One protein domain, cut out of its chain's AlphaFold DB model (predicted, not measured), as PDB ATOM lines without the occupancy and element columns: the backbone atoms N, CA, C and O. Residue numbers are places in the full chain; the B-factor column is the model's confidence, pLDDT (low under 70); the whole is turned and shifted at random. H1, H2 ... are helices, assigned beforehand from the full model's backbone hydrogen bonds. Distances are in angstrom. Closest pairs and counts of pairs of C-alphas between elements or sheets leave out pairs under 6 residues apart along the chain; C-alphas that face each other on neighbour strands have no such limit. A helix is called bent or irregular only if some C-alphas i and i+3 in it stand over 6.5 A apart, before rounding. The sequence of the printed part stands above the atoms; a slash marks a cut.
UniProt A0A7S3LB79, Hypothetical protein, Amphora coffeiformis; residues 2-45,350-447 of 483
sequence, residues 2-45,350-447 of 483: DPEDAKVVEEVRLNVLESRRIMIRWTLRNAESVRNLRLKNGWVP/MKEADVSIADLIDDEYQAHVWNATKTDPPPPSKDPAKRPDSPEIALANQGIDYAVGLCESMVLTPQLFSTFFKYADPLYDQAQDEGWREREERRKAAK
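This is residues 2 to 45 and 350 to 447 of the 483 residues of the protein "Hypothetical protein" of Amphora coffeiformis (UniProt A0A7S3LB79). One long helix, H1, makes the longest axis of an elongated model; H4 runs beside part of it the same way, and H2 crosses both steeply, touching H1 and H4. H5 is near H2 and crosses its direction about perpendicularly, away from H1, while a long stretch without named elements, residues 368 to 390, leads from H2 to the short H3 near H1. The printed part has 142 residues with five named helices, in the order H1, H2, H3, H4, H5, and no named strand; the class is all helix. The whole is compact, with a radius of gyration of the C-alphas of 16.7 A, and its C-alphas span 61 by 37 by 29 A.

Find C-alpha 3 at (-23.166, 40.047, 50.251); from there H1 runs through residues 3 to 40, 55.3 A from first to last C-alpha. After the cut, H2 begins with C-alpha 350 at (-10.288, 47.811, 22.015) and takes residues 350 to 367, 25.8 A long. Further on come H3, residues 391 to 394, and H4, residues 402 to 424, 32.3 A long, with a kink of 36 degrees near residue 414. H4 is neither bent nor irregular, but only just: C-alphas 410 and 413 are 6.5 A apart. H5, residues 434 to 445, ends with C-alpha 445 at (10.344, 42.529, 32.079).

Look first along H1: its residues 24 to 35 touch residues 416 to 424 of H4, the closest C-alphas being those of Ala 31 and Ala 424, 4.3 A apart. These two run the same way at a shallow tilt of 14 degrees. Residues 21 to 28 of H1 touch residues 361 to 365 of H2, with the C-alphas of Ile 24 and Ile 361 closest at 6.4 A, the same way at a steep tilt of 63 degrees. Residues 350 to 358 of H2 touch H4 at a steep tilt of 49 degrees, the same way; the C-alphas of Ala 353 and Glu 408 are closest, at 4.7 A. H5 is close to H2 but not clearly touching, about perpendicular at 88 degrees, with the C-alphas of Asp 359 and Arg 439 closest at 7.6 A. H3 is close to H1 but not clearly touching, the C-alphas of Leu 14 and Glu 392 being closest at 6.6 A. H1 and H5 are apart. In H2 and H5 every O i to N i+4 pair is within hydrogen-bond range, against 33 of 34 in H1 and 17 of 19 in H4; H3 is too short for such a pair.

The two C-alphas farthest apart are those of Asp 2 and Gly 42, at 60.8 A. Residues 46 to 349 are not printed, and C-alphas 45 and 350 are 34.2 A apart across the cut. The link from H2 to H3, 23 residues, is long. The mean pLDDT of the printed part is 74.0, and 40 residues are under 70, among them residues 372 to 381 and 397 to 407.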
ATOM      1  N   ASP A   2     -25.242  44.280  49.355       66.31
ATOM      2  CA  ASP A   2     -25.675  42.995  49.905       66.31
ATOM      3  C   ASP A   2     -24.621  41.917  49.559       66.31
ATOM      4  O   ASP A   2     -24.213  41.821  48.399       66.31
ATOM      5  N   PRO A   3     -24.118  41.126  50.526       68.19
ATOM      6  CA  PRO A   3     -23.166  40.047  50.251       68.19
ATOM      7  C   PRO A   3     -23.692  38.977  49.281       68.19
ATOM      8  O   PRO A   3     -22.882  38.237  48.725       68.19
ATOM      9  N   GLU A   4     -25.007  38.871  49.072       69.88
ATOM     10  CA  GLU A   4     -25.584  38.006  48.036       69.88
ATOM     11  C   GLU A   4     -25.355  38.572  46.623       69.88
ATOM     12  O   GLU A   4     -24.908  37.837  45.742       69.88
ATOM     13  N   ASP A   5     -25.532  39.881  46.419       71.31
ATOM     14  CA  ASP A   5     -25.325  40.534  45.115       71.31
ATOM     15  C   ASP A   5     -23.863  40.426  44.652       71.31
ATOM     16  O   ASP A   5     -23.582  40.150  43.484       71.31
ATOM     17  N   ALA A   6     -22.912  40.567  45.581       70.88
ATOM     18  CA  ALA A   6     -21.484  40.450  45.282       70.88
ATOM     19  C   ALA A   6     -21.088  39.042  44.797       70.88
ATOM     20  O   ALA A   6     -20.232  38.906  43.920       70.88
ATOM     21  N   LYS A   7     -21.728  37.987  45.324       76.94
ATOM     22  CA  LYS A   7     -21.490  36.605  44.873       76.94
ATOM     23  C   LYS A   7     -22.038  36.367  43.473       76.94
ATOM     24  O   LYS A   7     -21.365  35.727  42.672       76.94
ATOM     25  N   VAL A   8     -23.230  36.888  43.179       78.62
ATOM     26  CA  VAL A   8     -23.855  36.748  41.856       78.62
ATOM     27  C   VAL A   8     -22.991  37.418  40.788       78.62
ATOM     28  O   VAL A   8     -22.728  36.828  39.742       78.62
ATOM     29  N   VAL A   9     -22.482  38.623  41.060       76.00
ATOM     30  CA  VAL A   9     -21.588  39.336  40.132       76.00
ATOM     31  C   VAL A   9     -20.286  38.559  39.888       76.00
ATOM     32  O   VAL A   9     -19.822  38.469  38.749       76.00
ATOM     33  N   GLU A  10     -19.711  37.964  40.933       78.06
ATOM     34  CA  GLU A  10     -18.502  37.143  40.818       78.06
ATOM     35  C   GLU A  10     -18.751  35.840  40.038       78.06
ATOM     36  O   GLU A  10     -17.925  35.440  39.217       78.06
ATOM     37  N   GLU A  11     -19.907  35.200  40.225       82.50
ATOM     38  CA  GLU A  11     -20.295  34.003  39.473       82.50
ATOM     39  C   GLU A  11     -20.435  34.300  37.973       82.50
ATOM     40  O   GLU A  11     -19.901  33.568  37.136       82.50
ATOM     41  N   VAL A  12     -21.080  35.415  37.614       78.50
ATOM     42  CA  VAL A  12     -21.179  35.860  36.213       78.50
ATOM     43  C   VAL A  12     -19.786  36.111  35.625       78.50
ATOM     44  O   VAL A  12     -19.521  35.715  34.489       78.50
ATOM     45  N   ARG A  13     -18.866  36.704  36.396       80.31
ATOM     46  CA  ARG A  13     -17.487  36.974  35.954       80.31
ATOM     47  C   ARG A  13     -16.744  35.689  35.619       80.31
ATOM     48  O   ARG A  13     -16.130  35.594  34.554       80.31
ATOM     49  N   LEU A  14     -16.819  34.701  36.508       82.31
ATOM     50  CA  LEU A  14     -16.189  33.402  36.302       82.31
ATOM     51  C   LEU A  14     -16.786  32.676  35.092       82.31
ATOM     52  O   LEU A  14     -16.027  32.179  34.263       82.31
ATOM     53  N   ASN A  15     -18.112  32.709  34.922       81.12
ATOM     54  CA  ASN A  15     -18.784  32.105  33.768       81.12
ATOM     55  C   ASN A  15     -18.331  32.717  32.431       81.12
ATOM     56  O   ASN A  15     -18.134  31.993  31.450       81.12
ATOM     57  N   VAL A  16     -18.132  34.040  32.370       79.19
ATOM     58  CA  VAL A  16     -17.625  34.722  31.166       79.19
ATOM     59  C   VAL A  16     -16.192  34.286  30.852       79.19
ATOM     60  O   VAL A  16     -15.897  33.919  29.713       79.19
ATOM     61  N   LEU A  17     -15.300  34.282  31.848       81.56
ATOM     62  CA  LEU A  17     -13.902  33.876  31.667       81.56
ATOM     63  C   LEU A  17     -13.776  32.395  31.282       81.56
ATOM     64  O   LEU A  17     -13.028  32.054  30.361       81.56
ATOM     65  N   GLU A  18     -14.558  31.521  31.916       83.69
ATOM     66  CA  GLU A  18     -14.611  30.098  31.584       83.69
ATOM     67  C   GLU A  18     -15.088  29.885  30.142       83.69
ATOM     68  O   GLU A  18     -14.431  29.180  29.370       83.69
ATOM     69  N   SER A  19     -16.168  30.558  29.736       80.62
ATOM     70  CA  SER A  19     -16.700  30.481  28.369       80.62
ATOM     71  C   SER A  19     -15.665  30.902  27.321       80.62
ATOM     72  O   SER A  19     -15.511  30.238  26.292       80.62
ATOM     73  N   ARG A  20     -14.893  31.962  27.595       80.75
ATOM     74  CA  ARG A  20     -13.809  32.423  26.711       80.75
ATOM     75  C   ARG A  20     -12.701  31.383  26.583       80.75
ATOM     76  O   ARG A  20     -12.314  31.041  25.466       80.75
ATOM     77  N   ARG A  21     -12.227  30.821  27.700       85.56
ATOM     78  CA  ARG A  21     -11.201  29.762  27.683       85.56
ATOM     79  C   ARG A  21     -11.684  28.508  26.961       85.56
ATOM     80  O   ARG A  21     -10.914  27.918  26.209       85.56
ATOM     81  N   ILE A  22     -12.950  28.117  27.127       81.06
ATOM     82  CA  ILE A  22     -13.554  27.003  26.379       81.06
ATOM     83  C   ILE A  22     -13.476  27.270  24.871       81.06
ATOM     84  O   ILE A  22     -13.048  26.393  24.120       81.06
ATOM     85  N   MET A  23     -13.831  28.478  24.431       74.19
ATOM     86  CA  MET A  23     -13.801  28.860  23.017       74.19
ATOM     87  C   MET A  23     -12.373  28.878  22.441       74.19
ATOM     88  O   MET A  23     -12.142  28.379  21.335       74.19
ATOM     89  N   ILE A  24     -11.398  29.365  23.217       83.38
ATOM     90  CA  ILE A  24      -9.969  29.339  22.866       83.38
ATOM     91  C   ILE A  24      -9.471  27.894  22.741       83.38
ATOM     92  O   ILE A  24      -8.937  27.510  21.701       83.38
ATOM     93  N   ARG A  25      -9.703  27.057  23.759       84.56
ATOM     94  CA  ARG A  25      -9.289  25.643  23.769       84.56
ATOM     95  C   ARG A  25      -9.925  24.859  22.623       84.56
ATOM     96  O   ARG A  25      -9.258  24.043  21.990       84.56
ATOM     97  N   TRP A  26     -11.202  25.113  22.332       80.88
ATOM     98  CA  TRP A  26     -11.893  24.514  21.193       80.88
ATOM     99  C   TRP A  26     -11.232  24.917  19.872       80.88
ATOM    100  O   TRP A  26     -10.952  24.055  19.039       80.88
ATOM    101  N   THR A  27     -10.921  26.200  19.702       75.94
ATOM    102  CA  THR A  27     -10.250  26.720  18.505       75.94
ATOM    103  C   THR A  27      -8.868  26.091  18.314       75.94
ATOM    104  O   THR A  27      -8.590  25.558  17.241       75.94
ATOM    105  N   LEU A  28      -8.039  26.061  19.363       84.19
ATOM    106  CA  LEU A  28      -6.695  25.468  19.330       84.19
ATOM    107  C   LEU A  28      -6.728  23.975  18.991       84.19
ATOM    108  O   LEU A  28      -5.984  23.517  18.124       84.19
ATOM    109  N   ARG A  29      -7.652  23.220  19.596       82.62
ATOM    110  CA  ARG A  29      -7.837  21.794  19.302       82.62
ATOM    111  C   ARG A  29      -8.216  21.544  17.843       82.62
ATOM    112  O   ARG A  29      -7.721  20.600  17.227       82.62
ATOM    113  N   ASN A  30      -9.118  22.353  17.287       75.38
ATOM    114  CA  ASN A  30      -9.516  22.214  15.887       75.38
ATOM    115  C   ASN A  30      -8.387  22.629  14.938       75.38
ATOM    116  O   ASN A  30      -8.157  21.935  13.948       75.38
ATOM    117  N   ALA A  31      -7.649  23.694  15.260       74.75
ATOM    118  CA  ALA A  31      -6.483  24.123  14.495       74.75
ATOM    119  C   ALA A  31      -5.413  23.019  14.444       74.75
ATOM    120  O   ALA A  31      -4.957  22.649  13.362       74.75
ATOM    121  N   GLU A  32      -5.097  22.403  15.587       81.38
ATOM    122  CA  GLU A  32      -4.160  21.279  15.662       81.38
ATOM    123  C   GLU A  32      -4.668  20.052  14.888       81.38
ATOM    124  O   GLU A  32      -3.910  19.415  14.159       81.38
ATOM    125  N   SER A  33      -5.964  19.734  14.979       77.62
ATOM    126  CA  SER A  33      -6.579  18.648  14.204       77.62
ATOM    127  C   SER A  33      -6.419  18.863  12.692       77.62
ATOM    128  O   SER A  33      -6.028  17.944  11.966       77.62
ATOM    129  N   VAL A  34      -6.651  20.091  12.214       71.19
ATOM    130  CA  VAL A  34      -6.456  20.466  10.806       71.19
ATOM    131  C   VAL A  34      -4.981  20.401  10.419       71.19
ATOM    132  O   VAL A  34      -4.655  19.831   9.376       71.19
ATOM    133  N   ARG A  35      -4.075  20.909  11.260       77.44
ATOM    134  CA  ARG A  35      -2.626  20.810  11.040       77.44
ATOM    135  C   ARG A  35      -2.186  19.352  10.906       77.44
ATOM    136  O   ARG A  35      -1.525  18.996   9.934       77.44
ATOM    137  N   ASN A  36      -2.612  18.492  11.826       78.75
ATOM    138  CA  ASN A  36      -2.292  17.064  11.828       78.75
ATOM    139  C   ASN A  36      -2.856  16.344  10.595       78.75
ATOM    140  O   ASN A  36      -2.179  15.492  10.018       78.75
ATOM    141  N   LEU A  37      -4.061  16.708  10.146       73.88
ATOM    142  CA  LEU A  37      -4.642  16.210   8.897       73.88
ATOM    143  C   LEU A  37      -3.780  16.599   7.685       73.88
ATOM    144  O   LEU A  37      -3.491  15.752   6.838       73.88
ATOM    145  N   ARG A  38      -3.349  17.864   7.615       72.00
ATOM    146  CA  ARG A  38      -2.492  18.375   6.536       72.00
ATOM    147  C   ARG A  38      -1.137  17.674   6.522       72.00
ATOM    148  O   ARG A  38      -0.720  17.207   5.466       72.00
ATOM    149  N   LEU A  39      -0.499  17.522   7.683       77.88
ATOM    150  CA  LEU A  39       0.779  16.818   7.825       77.88
ATOM    151  C   LEU A  39       0.668  15.344   7.418       77.88
ATOM    152  O   LEU A  39       1.495  14.857   6.650       77.88
ATOM    153  N   LYS A  40      -0.382  14.639   7.862       78.88
ATOM    154  CA  LYS A  40      -0.610  13.224   7.522       78.88
ATOM    155  C   LYS A  40      -0.761  12.992   6.017       78.88
ATOM    156  O   LYS A  40      -0.341  11.953   5.516       78.88
ATOM    157  N   ASN A  41      -1.360  13.946   5.313       73.69
ATOM    158  CA  ASN A  41      -1.607  13.852   3.879       73.69
ATOM    159  C   ASN A  41      -0.506  14.513   3.026       73.69
ATOM    160  O   ASN A  41      -0.634  14.544   1.803       73.69
ATOM    161  N   GLY A  42       0.561  15.037   3.647       69.56
ATOM    162  CA  GLY A  42       1.661  15.714   2.949       69.56
ATOM    163  C   GLY A  42       1.274  17.058   2.322       69.56
ATOM    164  O   GLY A  42       1.904  17.487   1.364       69.56
ATOM    165  N   TRP A  43       0.231  17.723   2.825       65.62
ATOM    166  CA  TRP A  43      -0.280  19.001   2.311       65.62
ATOM    167  C   TRP A  43       0.466  20.194   2.919       65.62
ATOM    168  O   TRP A  43      -0.117  21.020   3.637       65.62
ATOM    169  N   VAL A  44       1.767  20.250   2.653       64.12
ATOM    170  CA  VAL A  44       2.650  21.352   3.048       64.12
ATOM    171  C   VAL A  44       2.866  22.245   1.821       64.12
ATOM    172  O   VAL A  44       3.176  21.706   0.760       64.12
ATOM    173  N   PRO A  45       2.668  23.573   1.920       61.62
ATOM    174  CA  PRO A  45       3.039  24.491   0.845       61.62
ATOM    175  C   PRO A  45       4.531  24.335   0.522       61.62
ATOM    176  O   PRO A  45       5.349  24.296   1.441       61.62
ATOM    177  N   MET A 350     -10.367  48.903  22.995       70.31
ATOM    178  CA  MET A 350     -10.288  47.811  22.015       70.31
ATOM    179  C   MET A 350      -8.858  47.284  21.854       70.31
ATOM    180  O   MET A 350      -8.658  46.077  21.754       70.31
ATOM    181  N   LYS A 351      -7.855  48.170  21.856       73.88
ATOM    182  CA  LYS A 351      -6.440  47.784  21.754       73.88
ATOM    183  C   LYS A 351      -5.944  47.074  23.012       73.88
ATOM    184  O   LYS A 351      -5.204  46.100  22.922       73.88
ATOM    185  N   GLU A 352      -6.351  47.551  24.180       77.38
ATOM    186  CA  GLU A 352      -6.042  46.897  25.450       77.38
ATOM    187  C   GLU A 352      -6.700  45.514  25.534       77.38
ATOM    188  O   GLU A 352      -6.039  44.531  25.873       77.38
ATOM    189  N   ALA A 353      -7.967  45.415  25.125       75.75
ATOM    190  CA  ALA A 353      -8.682  44.151  25.009       75.75
ATOM    191  C   ALA A 353      -7.997  43.173  24.035       75.75
ATOM    192  O   ALA A 353      -7.917  41.981  24.324       75.75
ATOM    193  N   ASP A 354      -7.463  43.665  22.914       78.38
ATOM    194  CA  ASP A 354      -6.715  42.854  21.948       78.38
ATOM    195  C   ASP A 354      -5.463  42.221  22.557       78.38
ATOM    196  O   ASP A 354      -5.259  41.010  22.446       78.38
ATOM    197  N   VAL A 355      -4.670  43.014  23.280       80.50
ATOM    198  CA  VAL A 355      -3.477  42.519  23.978       80.50
ATOM    199  C   VAL A 355      -3.859  41.512  25.063       80.50
ATOM    200  O   VAL A 355      -3.255  40.443  25.126       80.50
ATOM    201  N   SER A 356      -4.888  41.813  25.863       81.81
ATOM    202  CA  SER A 356      -5.394  40.936  26.930       81.81
ATOM    203  C   SER A 356      -5.810  39.560  26.393       81.81
ATOM    204  O   SER A 356      -5.370  38.520  26.891       81.81
ATOM    205  N   ILE A 357      -6.614  39.530  25.325       83.69
ATOM    206  CA  ILE A 357      -7.080  38.280  24.717       83.69
ATOM    207  C   ILE A 357      -5.936  37.526  24.029       83.69
ATOM    208  O   ILE A 357      -5.869  36.302  24.144       83.69
ATOM    209  N   ALA A 358      -5.015  38.219  23.354       83.19
ATOM    210  CA  ALA A 358      -3.837  37.586  22.761       83.19
ATOM    211  C   ALA A 358      -2.950  36.927  23.830       83.19
ATOM    212  O   ALA A 358      -2.507  35.790  23.656       83.19
ATOM    213  N   ASP A 359      -2.745  37.605  24.961       83.88
ATOM    214  CA  ASP A 359      -2.003  37.066  26.096       83.88
ATOM    215  C   ASP A 359      -2.681  35.819  26.687       83.88
ATOM    216  O   ASP A 359      -2.008  34.822  26.972       83.88
ATOM    217  N   LEU A 360      -4.012  35.843  26.802       86.00
ATOM    218  CA  LEU A 360      -4.816  34.713  27.264       86.00
ATOM    219  C   LEU A 360      -4.710  33.498  26.325       86.00
ATOM    220  O   LEU A 360      -4.603  32.361  26.790       86.00
ATOM    221  N   ILE A 361      -4.737  33.729  25.010       86.44
ATOM    222  CA  ILE A 361      -4.585  32.683  23.989       86.44
ATOM    223  C   ILE A 361      -3.194  32.058  24.068       86.44
ATOM    224  O   ILE A 361      -3.080  30.833  24.033       86.44
ATOM    225  N   ASP A 362      -2.151  32.876  24.200       85.31
ATOM    226  CA  ASP A 362      -0.776  32.392  24.313       85.31
ATOM    227  C   ASP A 362      -0.568  31.574  25.597       85.31
ATOM    228  O   ASP A 362       0.091  30.534  25.557       85.31
ATOM    229  N   ASP A 363      -1.172  31.976  26.719       83.06
ATOM    230  CA  ASP A 363      -1.130  31.209  27.973       83.06
ATOM    231  C   ASP A 363      -1.795  29.841  27.849       83.06
ATOM    232  O   ASP A 363      -1.241  28.827  28.286       83.06
ATOM    233  N   GLU A 364      -2.981  29.803  27.241       85.81
ATOM    234  CA  GLU A 364      -3.674  28.548  26.964       85.81
ATOM    235  C   GLU A 364      -2.861  27.675  26.011       85.81
ATOM    236  O   GLU A 364      -2.719  26.483  26.291       85.81
ATOM    237  N   TYR A 365      -2.275  28.269  24.959       85.12
ATOM    238  CA  TYR A 365      -1.418  27.595  23.983       85.12
ATOM    239  C   TYR A 365      -0.211  26.912  24.647       85.12
ATOM    240  O   TYR A 365      -0.005  25.711  24.479       85.12
ATOM    241  N   GLN A 366       0.542  27.648  25.464       82.12
ATOM    242  CA  GLN A 366       1.729  27.138  26.166       82.12
ATOM    243  C   GLN A 366       1.411  25.999  27.134       82.12
ATOM    244  O   GLN A 366       2.203  25.076  27.336       82.12
ATOM    245  N   ALA A 367       0.238  26.058  27.757       81.44
ATOM    246  CA  ALA A 367      -0.165  25.067  28.733       81.44
ATOM    247  C   ALA A 367      -0.637  23.745  28.099       81.44
ATOM    248  O   ALA A 367      -0.749  22.739  28.808       81.44
ATOM    249  N   HIS A 368      -0.898  23.718  26.783       81.62
ATOM    250  CA  HIS A 368      -1.384  22.545  26.042       81.62
ATOM    251  C   HIS A 368      -2.622  21.877  26.671       81.62
ATOM    252  O   HIS A 368      -2.823  20.663  26.585       81.62
ATOM    253  N   VAL A 369      -3.483  22.676  27.312       75.94
ATOM    254  CA  VAL A 369      -4.597  22.185  28.143       75.94
ATOM    255  C   VAL A 369      -5.714  21.549  27.316       75.94
ATOM    256  O   VAL A 369      -6.423  20.675  27.810       75.94
ATOM    257  N   TRP A 370      -5.864  21.921  26.042       74.81
ATOM    258  CA  TRP A 370      -6.927  21.395  25.175       74.81
ATOM    259  C   TRP A 370      -6.770  19.907  24.816       74.81
ATOM    260  O   TRP A 370      -7.727  19.298  24.332       74.81
ATOM    261  N   ASN A 371      -5.600  19.316  25.082       70.50
ATOM    262  CA  ASN A 371      -5.348  17.882  24.932       70.50
ATOM    263  C   ASN A 371      -5.753  17.064  26.172       70.50
ATOM    264  O   ASN A 371      -5.801  15.833  26.110       70.50
ATOM    265  N   ALA A 372      -6.098  17.721  27.282       66.75
ATOM    266  CA  ALA A 372      -6.606  17.047  28.468       66.75
ATOM    267  C   ALA A 372      -8.055  16.580  28.252       66.75
ATOM    268  O   ALA A 372      -8.931  17.331  27.820       66.75
ATOM    269  N   THR A 373      -8.324  15.313  28.563       58.94
ATOM    270  CA  THR A 373      -9.672  14.723  28.485       58.94
ATOM    271  C   THR A 373     -10.275  14.680  29.890       58.94
ATOM    272  O   THR A 373      -9.541  14.658  30.868       58.94
ATOM    273  N   LYS A 374     -11.607  14.607  30.042       58.41
ATOM    274  CA  LYS A 374     -12.257  14.465  31.371       58.41
ATOM    275  C   LYS A 374     -11.717  13.288  32.207       58.41
ATOM    276  O   LYS A 374     -11.878  13.278  33.420       58.41
ATOM    277  N   THR A 375     -11.101  12.302  31.556       57.47
ATOM    278  CA  THR A 375     -10.454  11.133  32.163       57.47
ATOM    279  C   THR A 375      -9.028  11.390  32.663       57.47
ATOM    280  O   THR A 375      -8.549  10.607  33.472       57.47
ATOM    281  N   ASP A 376      -8.363  12.450  32.196       64.31
ATOM    282  CA  ASP A 376      -7.007  12.851  32.589       64.31
ATOM    283  C   ASP A 376      -6.913  14.393  32.624       64.31
ATOM    284  O   ASP A 376      -6.563  15.023  31.618       64.31
ATOM    285  N   PRO A 377      -7.355  15.029  33.726       63.69
ATOM    286  CA  PRO A 377      -7.339  16.481  33.846       63.69
ATOM    287  C   PRO A 377      -5.898  17.003  33.971       63.69
ATOM    288  O   PRO A 377      -5.052  16.341  34.576       63.69
ATOM    289  N   PRO A 378      -5.603  18.221  33.480       65.31
ATOM    290  CA  PRO A 378      -4.275  18.794  33.644       65.31
ATOM    291  C   PRO A 378      -3.975  18.979  35.138       65.31
ATOM    292  O   PRO A 378      -4.875  19.348  35.905       65.31
ATOM    293  N   PRO A 379      -2.721  18.771  35.580       68.75
ATOM    294  CA  PRO A 379      -2.349  19.067  36.955       68.75
ATOM    295  C   PRO A 379      -2.648  20.547  37.261       68.75
ATOM    296  O   PRO A 379      -2.404  21.396  36.400       68.75
ATOM    297  N   PRO A 380      -3.128  20.894  38.473       63.16
ATOM    298  CA  PRO A 380      -3.529  22.264  38.812       63.16
ATOM    299  C   PRO A 380      -2.444  23.324  38.583       63.16
ATOM    300  O   PRO A 380      -2.770  24.477  38.344       63.16
ATOM    301  N   SER A 381      -1.165  22.936  38.615       64.81
ATOM    302  CA  SER A 381      -0.024  23.816  38.336       64.81
ATOM    303  C   SER A 381       0.150  24.177  36.857       64.81
ATOM    304  O   SER A 381       0.888  25.107  36.552       64.81
ATOM    305  N   LYS A 382      -0.458  23.414  35.938       71.50
ATOM    306  CA  LYS A 382      -0.408  23.658  34.490       71.50
ATOM    307  C   LYS A 382      -1.642  24.384  33.963       71.50
ATOM    308  O   LYS A 382      -1.578  24.881  32.853       71.50
ATOM    309  N   ASP A 383      -2.741  24.433  34.714       77.56
ATOM    310  CA  ASP A 383      -3.972  25.101  34.277       77.56
ATOM    311  C   ASP A 383      -3.827  26.627  34.422       77.56
ATOM    312  O   ASP A 383      -3.730  27.114  35.555       77.56
ATOM    313  N   PRO A 384      -3.816  27.401  33.320       79.06
ATOM    314  CA  PRO A 384      -3.630  28.847  33.382       79.06
ATOM    315  C   PRO A 384      -4.717  29.556  34.190       79.06
ATOM    316  O   PRO A 384      -4.440  30.584  34.795       79.06
ATOM    317  N   ALA A 385      -5.923  28.982  34.260       75.12
ATOM    318  CA  ALA A 385      -7.048  29.534  35.012       75.12
ATOM    319  C   ALA A 385      -6.868  29.474  36.541       75.12
ATOM    320  O   ALA A 385      -7.611  30.115  37.277       75.12
ATOM    321  N   LYS A 386      -5.917  28.669  37.037       77.81
ATOM    322  CA  LYS A 386      -5.686  28.451  38.477       77.81
ATOM    323  C   LYS A 386      -4.424  29.134  38.993       77.81
ATOM    324  O   LYS A 386      -4.055  28.937  40.152       77.81
ATOM    325  N   ARG A 387      -3.731  29.897  38.146       76.31
ATOM    326  CA  ARG A 387      -2.490  30.565  38.535       76.31
ATOM    327  C   ARG A 387      -2.776  31.859  39.313       76.31
ATOM    328  O   ARG A 387      -3.766  32.525  39.023       76.31
ATOM    329  N   PRO A 388      -1.907  32.269  40.258       69.06
ATOM    330  CA  PRO A 388      -2.118  33.485  41.055       69.06
ATOM    331  C   PRO A 388      -2.189  34.783  40.235       69.06
ATOM    332  O   PRO A 388      -2.770  35.766  40.689       69.06
ATOM    333  N   ASP A 389      -1.570  34.785  39.054       68.94
ATOM    334  CA  ASP A 389      -1.526  35.884  38.089       68.94
ATOM    335  C   ASP A 389      -2.697  35.877  37.097       68.94
ATOM    336  O   ASP A 389      -2.849  36.830  36.337       68.94
ATOM    337  N   SER A 390      -3.542  34.841  37.102       74.75
ATOM    338  CA  SER A 390      -4.661  34.753  36.168       74.75
ATOM    339  C   SER A 390      -5.769  35.756  36.524       74.75
ATOM    340  O   SER A 390      -5.984  36.051  37.705       74.75
ATOM    341  N   PRO A 391      -6.523  36.269  35.535       73.50
ATOM    342  CA  PRO A 391      -7.611  37.217  35.780       73.50
ATOM    343  C   PRO A 391      -8.716  36.638  36.680       73.50
ATOM    344  O   PRO A 391      -9.390  37.382  37.392       73.50
ATOM    345  N   GLU A 392      -8.884  35.315  36.718       76.31
ATOM    346  CA  GLU A 392      -9.819  34.619  37.608       76.31
ATOM    347  C   GLU A 392      -9.471  34.826  39.089       76.31
ATOM    348  O   GLU A 392     -10.378  34.986  39.901       76.31
ATOM    349  N   ILE A 393      -8.182  34.878  39.439       76.00
ATOM    350  CA  ILE A 393      -7.713  35.012  40.828       76.00
ATOM    351  C   ILE A 393      -7.288  36.452  41.146       76.00
ATOM    352  O   ILE A 393      -7.593  36.974  42.220       76.00
ATOM    353  N   ALA A 394      -6.598  37.120  40.222       73.19
ATOM    354  CA  ALA A 394      -6.050  38.458  40.425       73.19
ATOM    355  C   ALA A 394      -7.140  39.527  40.609       73.19
ATOM    356  O   ALA A 394      -6.973  40.416  41.449       73.19
ATOM    357  N   LEU A 395      -8.251  39.400  39.873       71.50
ATOM    358  CA  LEU A 395      -9.384  40.335  39.863       71.50
ATOM    359  C   LEU A 395     -10.590  39.822  40.672       71.50
ATOM    360  O   LEU A 395     -11.718  40.268  40.467       71.50
ATOM    361  N   ALA A 396     -10.373  38.873  41.586       71.88
ATOM    362  CA  ALA A 396     -11.443  38.312  42.408       71.88
ATOM    363  C   ALA A 396     -12.173  39.399  43.218       71.88
ATOM    364  O   ALA A 396     -11.536  40.222  43.885       71.88
ATOM    365  N   ASN A 397     -13.510  39.366  43.194       68.06
ATOM    366  CA  ASN A 397     -14.410  40.299  43.889       68.06
ATOM    367  C   ASN A 397     -14.335  41.769  43.426       68.06
ATOM    368  O   ASN A 397     -14.817  42.651  44.135       68.06
ATOM    369  N   GLN A 398     -13.734  42.058  42.266       66.81
ATOM    370  CA  GLN A 398     -13.709  43.418  41.698       66.81
ATOM    371  C   GLN A 398     -14.897  43.708  40.765       66.81
ATOM    372  O   GLN A 398     -15.075  44.847  40.341       66.81
ATOM    373  N   GLY A 399     -15.733  42.703  40.484       63.31
ATOM    374  CA  GLY A 399     -16.840  42.802  39.534       63.31
ATOM    375  C   GLY A 399     -16.392  42.744  38.070       63.31
ATOM    376  O   GLY A 399     -15.208  42.577  37.775       63.31
ATOM    377  N   ILE A 400     -17.350  42.832  37.141       65.06
ATOM    378  CA  ILE A 400     -17.075  42.938  35.700       65.06
ATOM    379  C   ILE A 400     -17.228  44.397  35.292       65.06
ATOM    380  O   ILE A 400     -18.308  44.969  35.442       65.06
ATOM    381  N   ASP A 401     -16.183  44.975  34.706       69.50
ATOM    382  CA  ASP A 401     -16.359  46.180  33.905       69.50
ATOM    383  C   ASP A 401     -17.009  45.780  32.574       69.50
ATOM    384  O   ASP A 401     -16.381  45.173  31.702       69.50
ATOM    385  N   TYR A 402     -18.301  46.077  32.436       65.19
ATOM    386  CA  TYR A 402     -19.075  45.731  31.246       65.19
ATOM    387  C   TYR A 402     -18.509  46.361  29.966       65.19
ATOM    388  O   TYR A 402     -18.631  45.760  28.899       65.19
ATOM    389  N   ALA A 403     -17.875  47.537  30.048       59.09
ATOM    390  CA  ALA A 403     -17.305  48.200  28.879       59.09
ATOM    391  C   ALA A 403     -16.061  47.458  28.377       59.09
ATOM    392  O   ALA A 403     -15.942  47.180  27.180       59.09
ATOM    393  N   VAL A 404     -15.176  47.064  29.297       69.38
ATOM    394  CA  VAL A 404     -13.996  46.244  28.982       69.38
ATOM    395  C   VAL A 404     -14.430  44.859  28.499       69.38
ATOM    396  O   VAL A 404     -13.987  44.406  27.445       69.38
ATOM    397  N   GLY A 405     -15.379  44.226  29.198       68.50
ATOM    398  CA  GLY A 405     -15.903  42.909  28.840       68.50
ATOM    399  C   GLY A 405     -16.550  42.859  27.451       68.50
ATOM    400  O   GLY A 405     -16.397  41.860  26.739       68.50
ATOM    401  N   LEU A 406     -17.231  43.932  27.030       68.62
ATOM    402  CA  LEU A 406     -17.773  44.071  25.679       68.62
ATOM    403  C   LEU A 406     -16.656  44.195  24.635       68.62
ATOM    404  O   LEU A 406     -16.692  43.472  23.640       68.62
ATOM    405  N   CYS A 407     -15.655  45.051  24.874       67.62
ATOM    406  CA  CYS A 407     -14.515  45.219  23.964       67.62
ATOM    407  C   CYS A 407     -13.755  43.899  23.778       67.62
ATOM    408  O   CYS A 407     -13.529  43.460  22.653       67.62
ATOM    409  N   GLU A 408     -13.452  43.201  24.873       74.88
ATOM    410  CA  GLU A 408     -12.838  41.869  24.847       74.88
ATOM    411  C   GLU A 408     -13.678  40.854  24.070       74.88
ATOM    412  O   GLU A 408     -13.132  40.059  23.312       74.88
ATOM    413  N   SER A 409     -15.005  40.895  24.198       72.19
ATOM    414  CA  SER A 409     -15.892  40.001  23.442       72.19
ATOM    415  C   SER A 409     -15.918  40.340  21.947       72.19
ATOM    416  O   SER A 409     -15.946  39.434  21.115       72.19
ATOM    417  N   MET A 410     -15.868  41.628  21.587       66.31
ATOM    418  CA  MET A 410     -15.791  42.079  20.192       66.31
ATOM    419  C   MET A 410     -14.472  41.671  19.526       66.31
ATOM    420  O   MET A 410     -14.469  41.321  18.345       66.31
ATOM    421  N   VAL A 411     -13.366  41.695  20.274       72.12
ATOM    422  CA  VAL A 411     -12.031  41.334  19.774       72.12
ATOM    423  C   VAL A 411     -11.776  39.822  19.807       72.12
ATOM    424  O   VAL A 411     -11.010  39.304  18.993       72.12
ATOM    425  N   LEU A 412     -12.467  39.075  20.673       75.00
ATOM    426  CA  LEU A 412     -12.303  37.626  20.794       75.00
ATOM    427  C   LEU A 412     -12.523  36.894  19.466       75.00
ATOM    428  O   LEU A 412     -11.679  36.107  19.053       75.00
ATOM    429  N   THR A 413     -13.631  37.155  18.778       69.00
ATOM    430  CA  THR A 413     -13.973  36.469  17.522       69.00
ATOM    431  C   THR A 413     -12.904  36.628  16.428       69.00
ATOM    432  O   THR A 413     -12.445  35.606  15.907       69.00
ATOM    433  N   PRO A 414     -12.459  37.851  16.062       62.66
ATOM    434  CA  PRO A 414     -11.398  38.008  15.071       62.66
ATOM    435  C   PRO A 414     -10.063  37.409  15.541       62.66
ATOM    436  O   PRO A 414      -9.371  36.790  14.730       62.66
ATOM    437  N   GLN A 415      -9.730  37.501  16.835       71.44
ATOM    438  CA  GLN A 415      -8.512  36.887  17.374       71.44
ATOM    439  C   GLN A 415      -8.535  35.359  17.324       71.44
ATOM    440  O   GLN A 415      -7.543  34.741  16.938       71.44
ATOM    441  N   LEU A 416      -9.664  34.726  17.638       68.81
ATOM    442  CA  LEU A 416      -9.829  33.277  17.506       68.81
ATOM    443  C   LEU A 416      -9.695  32.826  16.055       68.81
ATOM    444  O   LEU A 416      -9.056  31.813  15.780       68.81
ATOM    445  N   PHE A 417     -10.252  33.592  15.117       63.28
ATOM    446  CA  PHE A 417     -10.121  33.299  13.695       63.28
ATOM    447  C   PHE A 417      -8.655  33.376  13.249       63.28
ATOM    448  O   PHE A 417      -8.145  32.429  12.654       63.28
ATOM    449  N   SER A 418      -7.947  34.449  13.616       66.50
ATOM    450  CA  SER A 418      -6.507  34.609  13.360       66.50
ATOM    451  C   SER A 418      -5.685  33.459  13.963       66.50
ATOM    452  O   SER A 418      -4.909  32.795  13.274       66.50
ATOM    453  N   THR A 419      -5.946  33.150  15.232       74.88
ATOM    454  CA  THR A 419      -5.347  32.049  15.999       74.88
ATOM    455  C   THR A 419      -5.552  30.699  15.318       74.88
ATOM    456  O   THR A 419      -4.613  29.910  15.209       74.88
ATOM    457  N   PHE A 420      -6.760  30.432  14.816       72.94
ATOM    458  CA  PHE A 420      -7.066  29.201  14.101       72.94
ATOM    459  C   PHE A 420      -6.167  29.025  12.878       72.94
ATOM    460  O   PHE A 420      -5.541  27.978  12.740       72.94
ATOM    461  N   PHE A 421      -6.060  30.036  12.010       72.06
ATOM    462  CA  PHE A 421      -5.225  29.933  10.807       72.06
ATOM    463  C   PHE A 421      -3.742  29.845  11.137       72.06
ATOM    464  O   PHE A 421      -3.051  29.012  10.552       72.06
ATOM    465  N   LYS A 422      -3.284  30.641  12.107       75.44
ATOM    466  CA  LYS A 422      -1.901  30.637  12.586       75.44
ATOM    467  C   LYS A 422      -1.469  29.243  13.043       75.44
ATOM    468  O   LYS A 422      -0.470  28.721  12.563       75.44
ATOM    469  N   TYR A 423      -2.244  28.605  13.921       79.69
ATOM    470  CA  TYR A 423      -1.887  27.293  14.473       79.69
ATOM    471  C   TYR A 423      -2.294  26.104  13.582       79.69
ATOM    472  O   TYR A 423      -1.785  24.998  13.774       79.69
ATOM    473  N   ALA A 424      -3.178  26.306  12.596       75.19
ATOM    474  CA  ALA A 424      -3.513  25.301  11.581       75.19
ATOM    475  C   ALA A 424      -2.470  25.204  10.454       75.19
ATOM    476  O   ALA A 424      -2.530  24.277   9.631       75.19
ATOM    477  N   ASP A 425      -1.534  26.153  10.376       74.38
ATOM    478  CA  ASP A 425      -0.450  26.124   9.404       74.38
ATOM    479  C   ASP A 425       0.590  25.043   9.776       74.38
ATOM    480  O   ASP A 425       1.152  25.070  10.876       74.38
ATOM    481  N   PRO A 426       0.871  24.059   8.896       75.81
ATOM    482  CA  PRO A 426       1.936  23.088   9.127       75.81
ATOM    483  C   PRO A 426       3.318  23.729   9.305       75.81
ATOM    484  O   PRO A 426       4.118  23.167  10.059       75.81
ATOM    485  N   LEU A 427       3.572  24.877   8.664       74.38
ATOM    486  CA  LEU A 427       4.855  25.589   8.670       74.38
ATOM    487  C   LEU A 427       5.053  26.491   9.892       74.38
ATOM    488  O   LEU A 427       6.146  27.015  10.081       74.38
ATOM    489  N   TYR A 428       4.021  26.672  10.721       77.56
ATOM    490  CA  TYR A 428       4.122  27.534  11.888       77.56
ATOM    491  C   TYR A 428       5.174  27.019  12.881       77.56
ATOM    492  O   TYR A 428       5.060  25.906  13.421       77.56
ATOM    493  N   ASP A 429       6.163  27.876  13.136       76.31
ATOM    494  CA  ASP A 429       7.193  27.730  14.156       76.31
ATOM    495  C   ASP A 429       7.092  28.892  15.147       76.31
ATOM    496  O   ASP A 429       7.250  30.062  14.794       76.31
ATOM    497  N   GLN A 430       6.851  28.558  16.412       74.25
ATOM    498  CA  GLN A 430       6.730  29.539  17.483       74.25
ATOM    499  C   GLN A 430       8.021  30.339  17.701       74.25
ATOM    500  O   GLN A 430       7.954  31.501  18.093       74.25
ATOM    501  N   ALA A 431       9.193  29.756  17.428       68.62
ATOM    502  CA  ALA A 431      10.467  30.449  17.612       68.62
ATOM    503  C   ALA A 431      10.654  31.635  16.645       68.62
ATOM    504  O   ALA A 431      11.443  32.540  16.928       68.62
ATOM    505  N   GLN A 432       9.929  31.633  15.521       71.81
ATOM    506  CA  GLN A 432       9.985  32.662  14.480       71.81
ATOM    507  C   GLN A 432       8.871  33.715  14.610       71.81
ATOM    508  O   GLN A 432       8.843  34.669  13.839       71.81
ATOM    509  N   ASP A 433       7.968  33.579  15.585       75.38
ATOM    510  CA  ASP A 433       6.895  34.543  15.826       75.38
ATOM    511  C   ASP A 433       7.412  35.758  16.618       75.38
ATOM    512  O   ASP A 433       7.566  35.716  17.842       75.38
ATOM    513  N   GLU A 434       7.675  36.858  15.908       72.50
ATOM    514  CA  GLU A 434       8.131  38.126  16.491       72.50
ATOM    515  C   GLU A 434       7.145  38.685  17.527       72.50
ATOM    516  O   GLU A 434       7.560  39.126  18.599       72.50
ATOM    517  N   GLY A 435       5.837  38.595  17.265       72.38
ATOM    518  CA  GLY A 435       4.818  39.119  18.171       72.38
ATOM    519  C   GLY A 435       4.760  38.341  19.485       72.38
ATOM    520  O   GLY A 435       4.586  38.929  20.555       72.38
ATOM    521  N   TRP A 436       4.931  37.019  19.425       74.31
ATOM    522  CA  TRP A 436       5.067  36.200  20.631       74.31
ATOM    523  C   TRP A 436       6.337  36.555  21.414       74.31
ATOM    524  O   TRP A 436       6.265  36.729  22.632       74.31
ATOM    525  N   ARG A 437       7.478  36.723  20.734       77.25
ATOM    526  CA  ARG A 437       8.748  37.089  21.383       77.25
ATOM    527  C   ARG A 437       8.649  38.408  22.137       77.25
ATOM    528  O   ARG A 437       9.038  38.469  23.299       77.25
ATOM    529  N   GLU A 438       8.081  39.436  21.513       78.25
ATOM    530  CA  GLU A 438       7.864  40.729  22.167       78.25
ATOM    531  C   GLU A 438       6.975  40.596  23.410       78.25
ATOM    532  O   GLU A 438       7.283  41.158  24.462       78.25
ATOM    533  N   ARG A 439       5.886  39.817  23.333       77.44
ATOM    534  CA  ARG A 439       5.012  39.558  24.492       77.44
ATOM    535  C   ARG A 439       5.746  38.821  25.605       77.44
ATOM    536  O   ARG A 439       5.620  39.193  26.772       77.44
ATOM    537  N   GLU A 440       6.539  37.814  25.262       75.94
ATOM    538  CA  GLU A 440       7.321  37.052  26.230       75.94
ATOM    539  C   GLU A 440       8.389  37.926  26.911       75.94
ATOM    540  O   GLU A 440       8.565  37.861  28.129       75.94
ATOM    541  N   GLU A 441       9.063  38.793  26.154       79.81
ATOM    542  CA  GLU A 441      10.013  39.775  26.679       79.81
ATOM    543  C   GLU A 441       9.329  40.786  27.608       79.81
ATOM    544  O   GLU A 441       9.833  41.036  28.707       79.81
ATOM    545  N   ARG A 442       8.142  41.298  27.245       73.69
ATOM    546  CA  ARG A 442       7.333  42.165  28.125       73.69
ATOM    547  C   ARG A 442       6.963  41.470  29.432       73.69
ATOM    548  O   ARG A 442       7.102  42.066  30.497       73.69
ATOM    549  N   ARG A 443       6.551  40.202  29.380       66.38
ATOM    550  CA  ARG A 443       6.230  39.411  30.580       66.38
ATOM    551  C   ARG A 443       7.457  39.165  31.455       66.38
ATOM    552  O   ARG A 443       7.363  39.266  32.671       66.38
ATOM    553  N   LYS A 444       8.618  38.884  30.854       70.44
ATOM    554  CA  LYS A 444       9.894  38.738  31.580       70.44
ATOM    555  C   LYS A 444      10.350  40.061  32.209       70.44
ATOM    556  O   LYS A 444      10.952  40.046  33.284       70.44
ATOM    557  N   ALA A 445      10.066  41.191  31.561       71.50
ATOM    558  CA  ALA A 445      10.344  42.529  32.079       71.50
ATOM    559  C   ALA A 445       9.399  42.927  33.228       71.50
ATOM    560  O   ALA A 445       9.838  43.593  34.166       71.50
ATOM    561  N   ALA A 446       8.140  42.476  33.195       62.66
ATOM    562  CA  ALA A 446       7.177  42.603  34.286       62.66
ATOM    563  C   ALA A 446       7.564  41.675  35.454       62.66
ATOM    564  O   ALA A 446       7.027  40.583  35.630       62.66
ATOM    565  N   LYS A 447       8.554  42.087  36.250       55.56
ATOM    566  CA  LYS A 447       9.047  41.301  37.387       55.56
ATOM    567  C   LYS A 447       7.915  41.069  38.405       55.56
ATOM    568  O   LYS A 447       7.392  42.051  38.933       55.56
TER     569      LYS A 447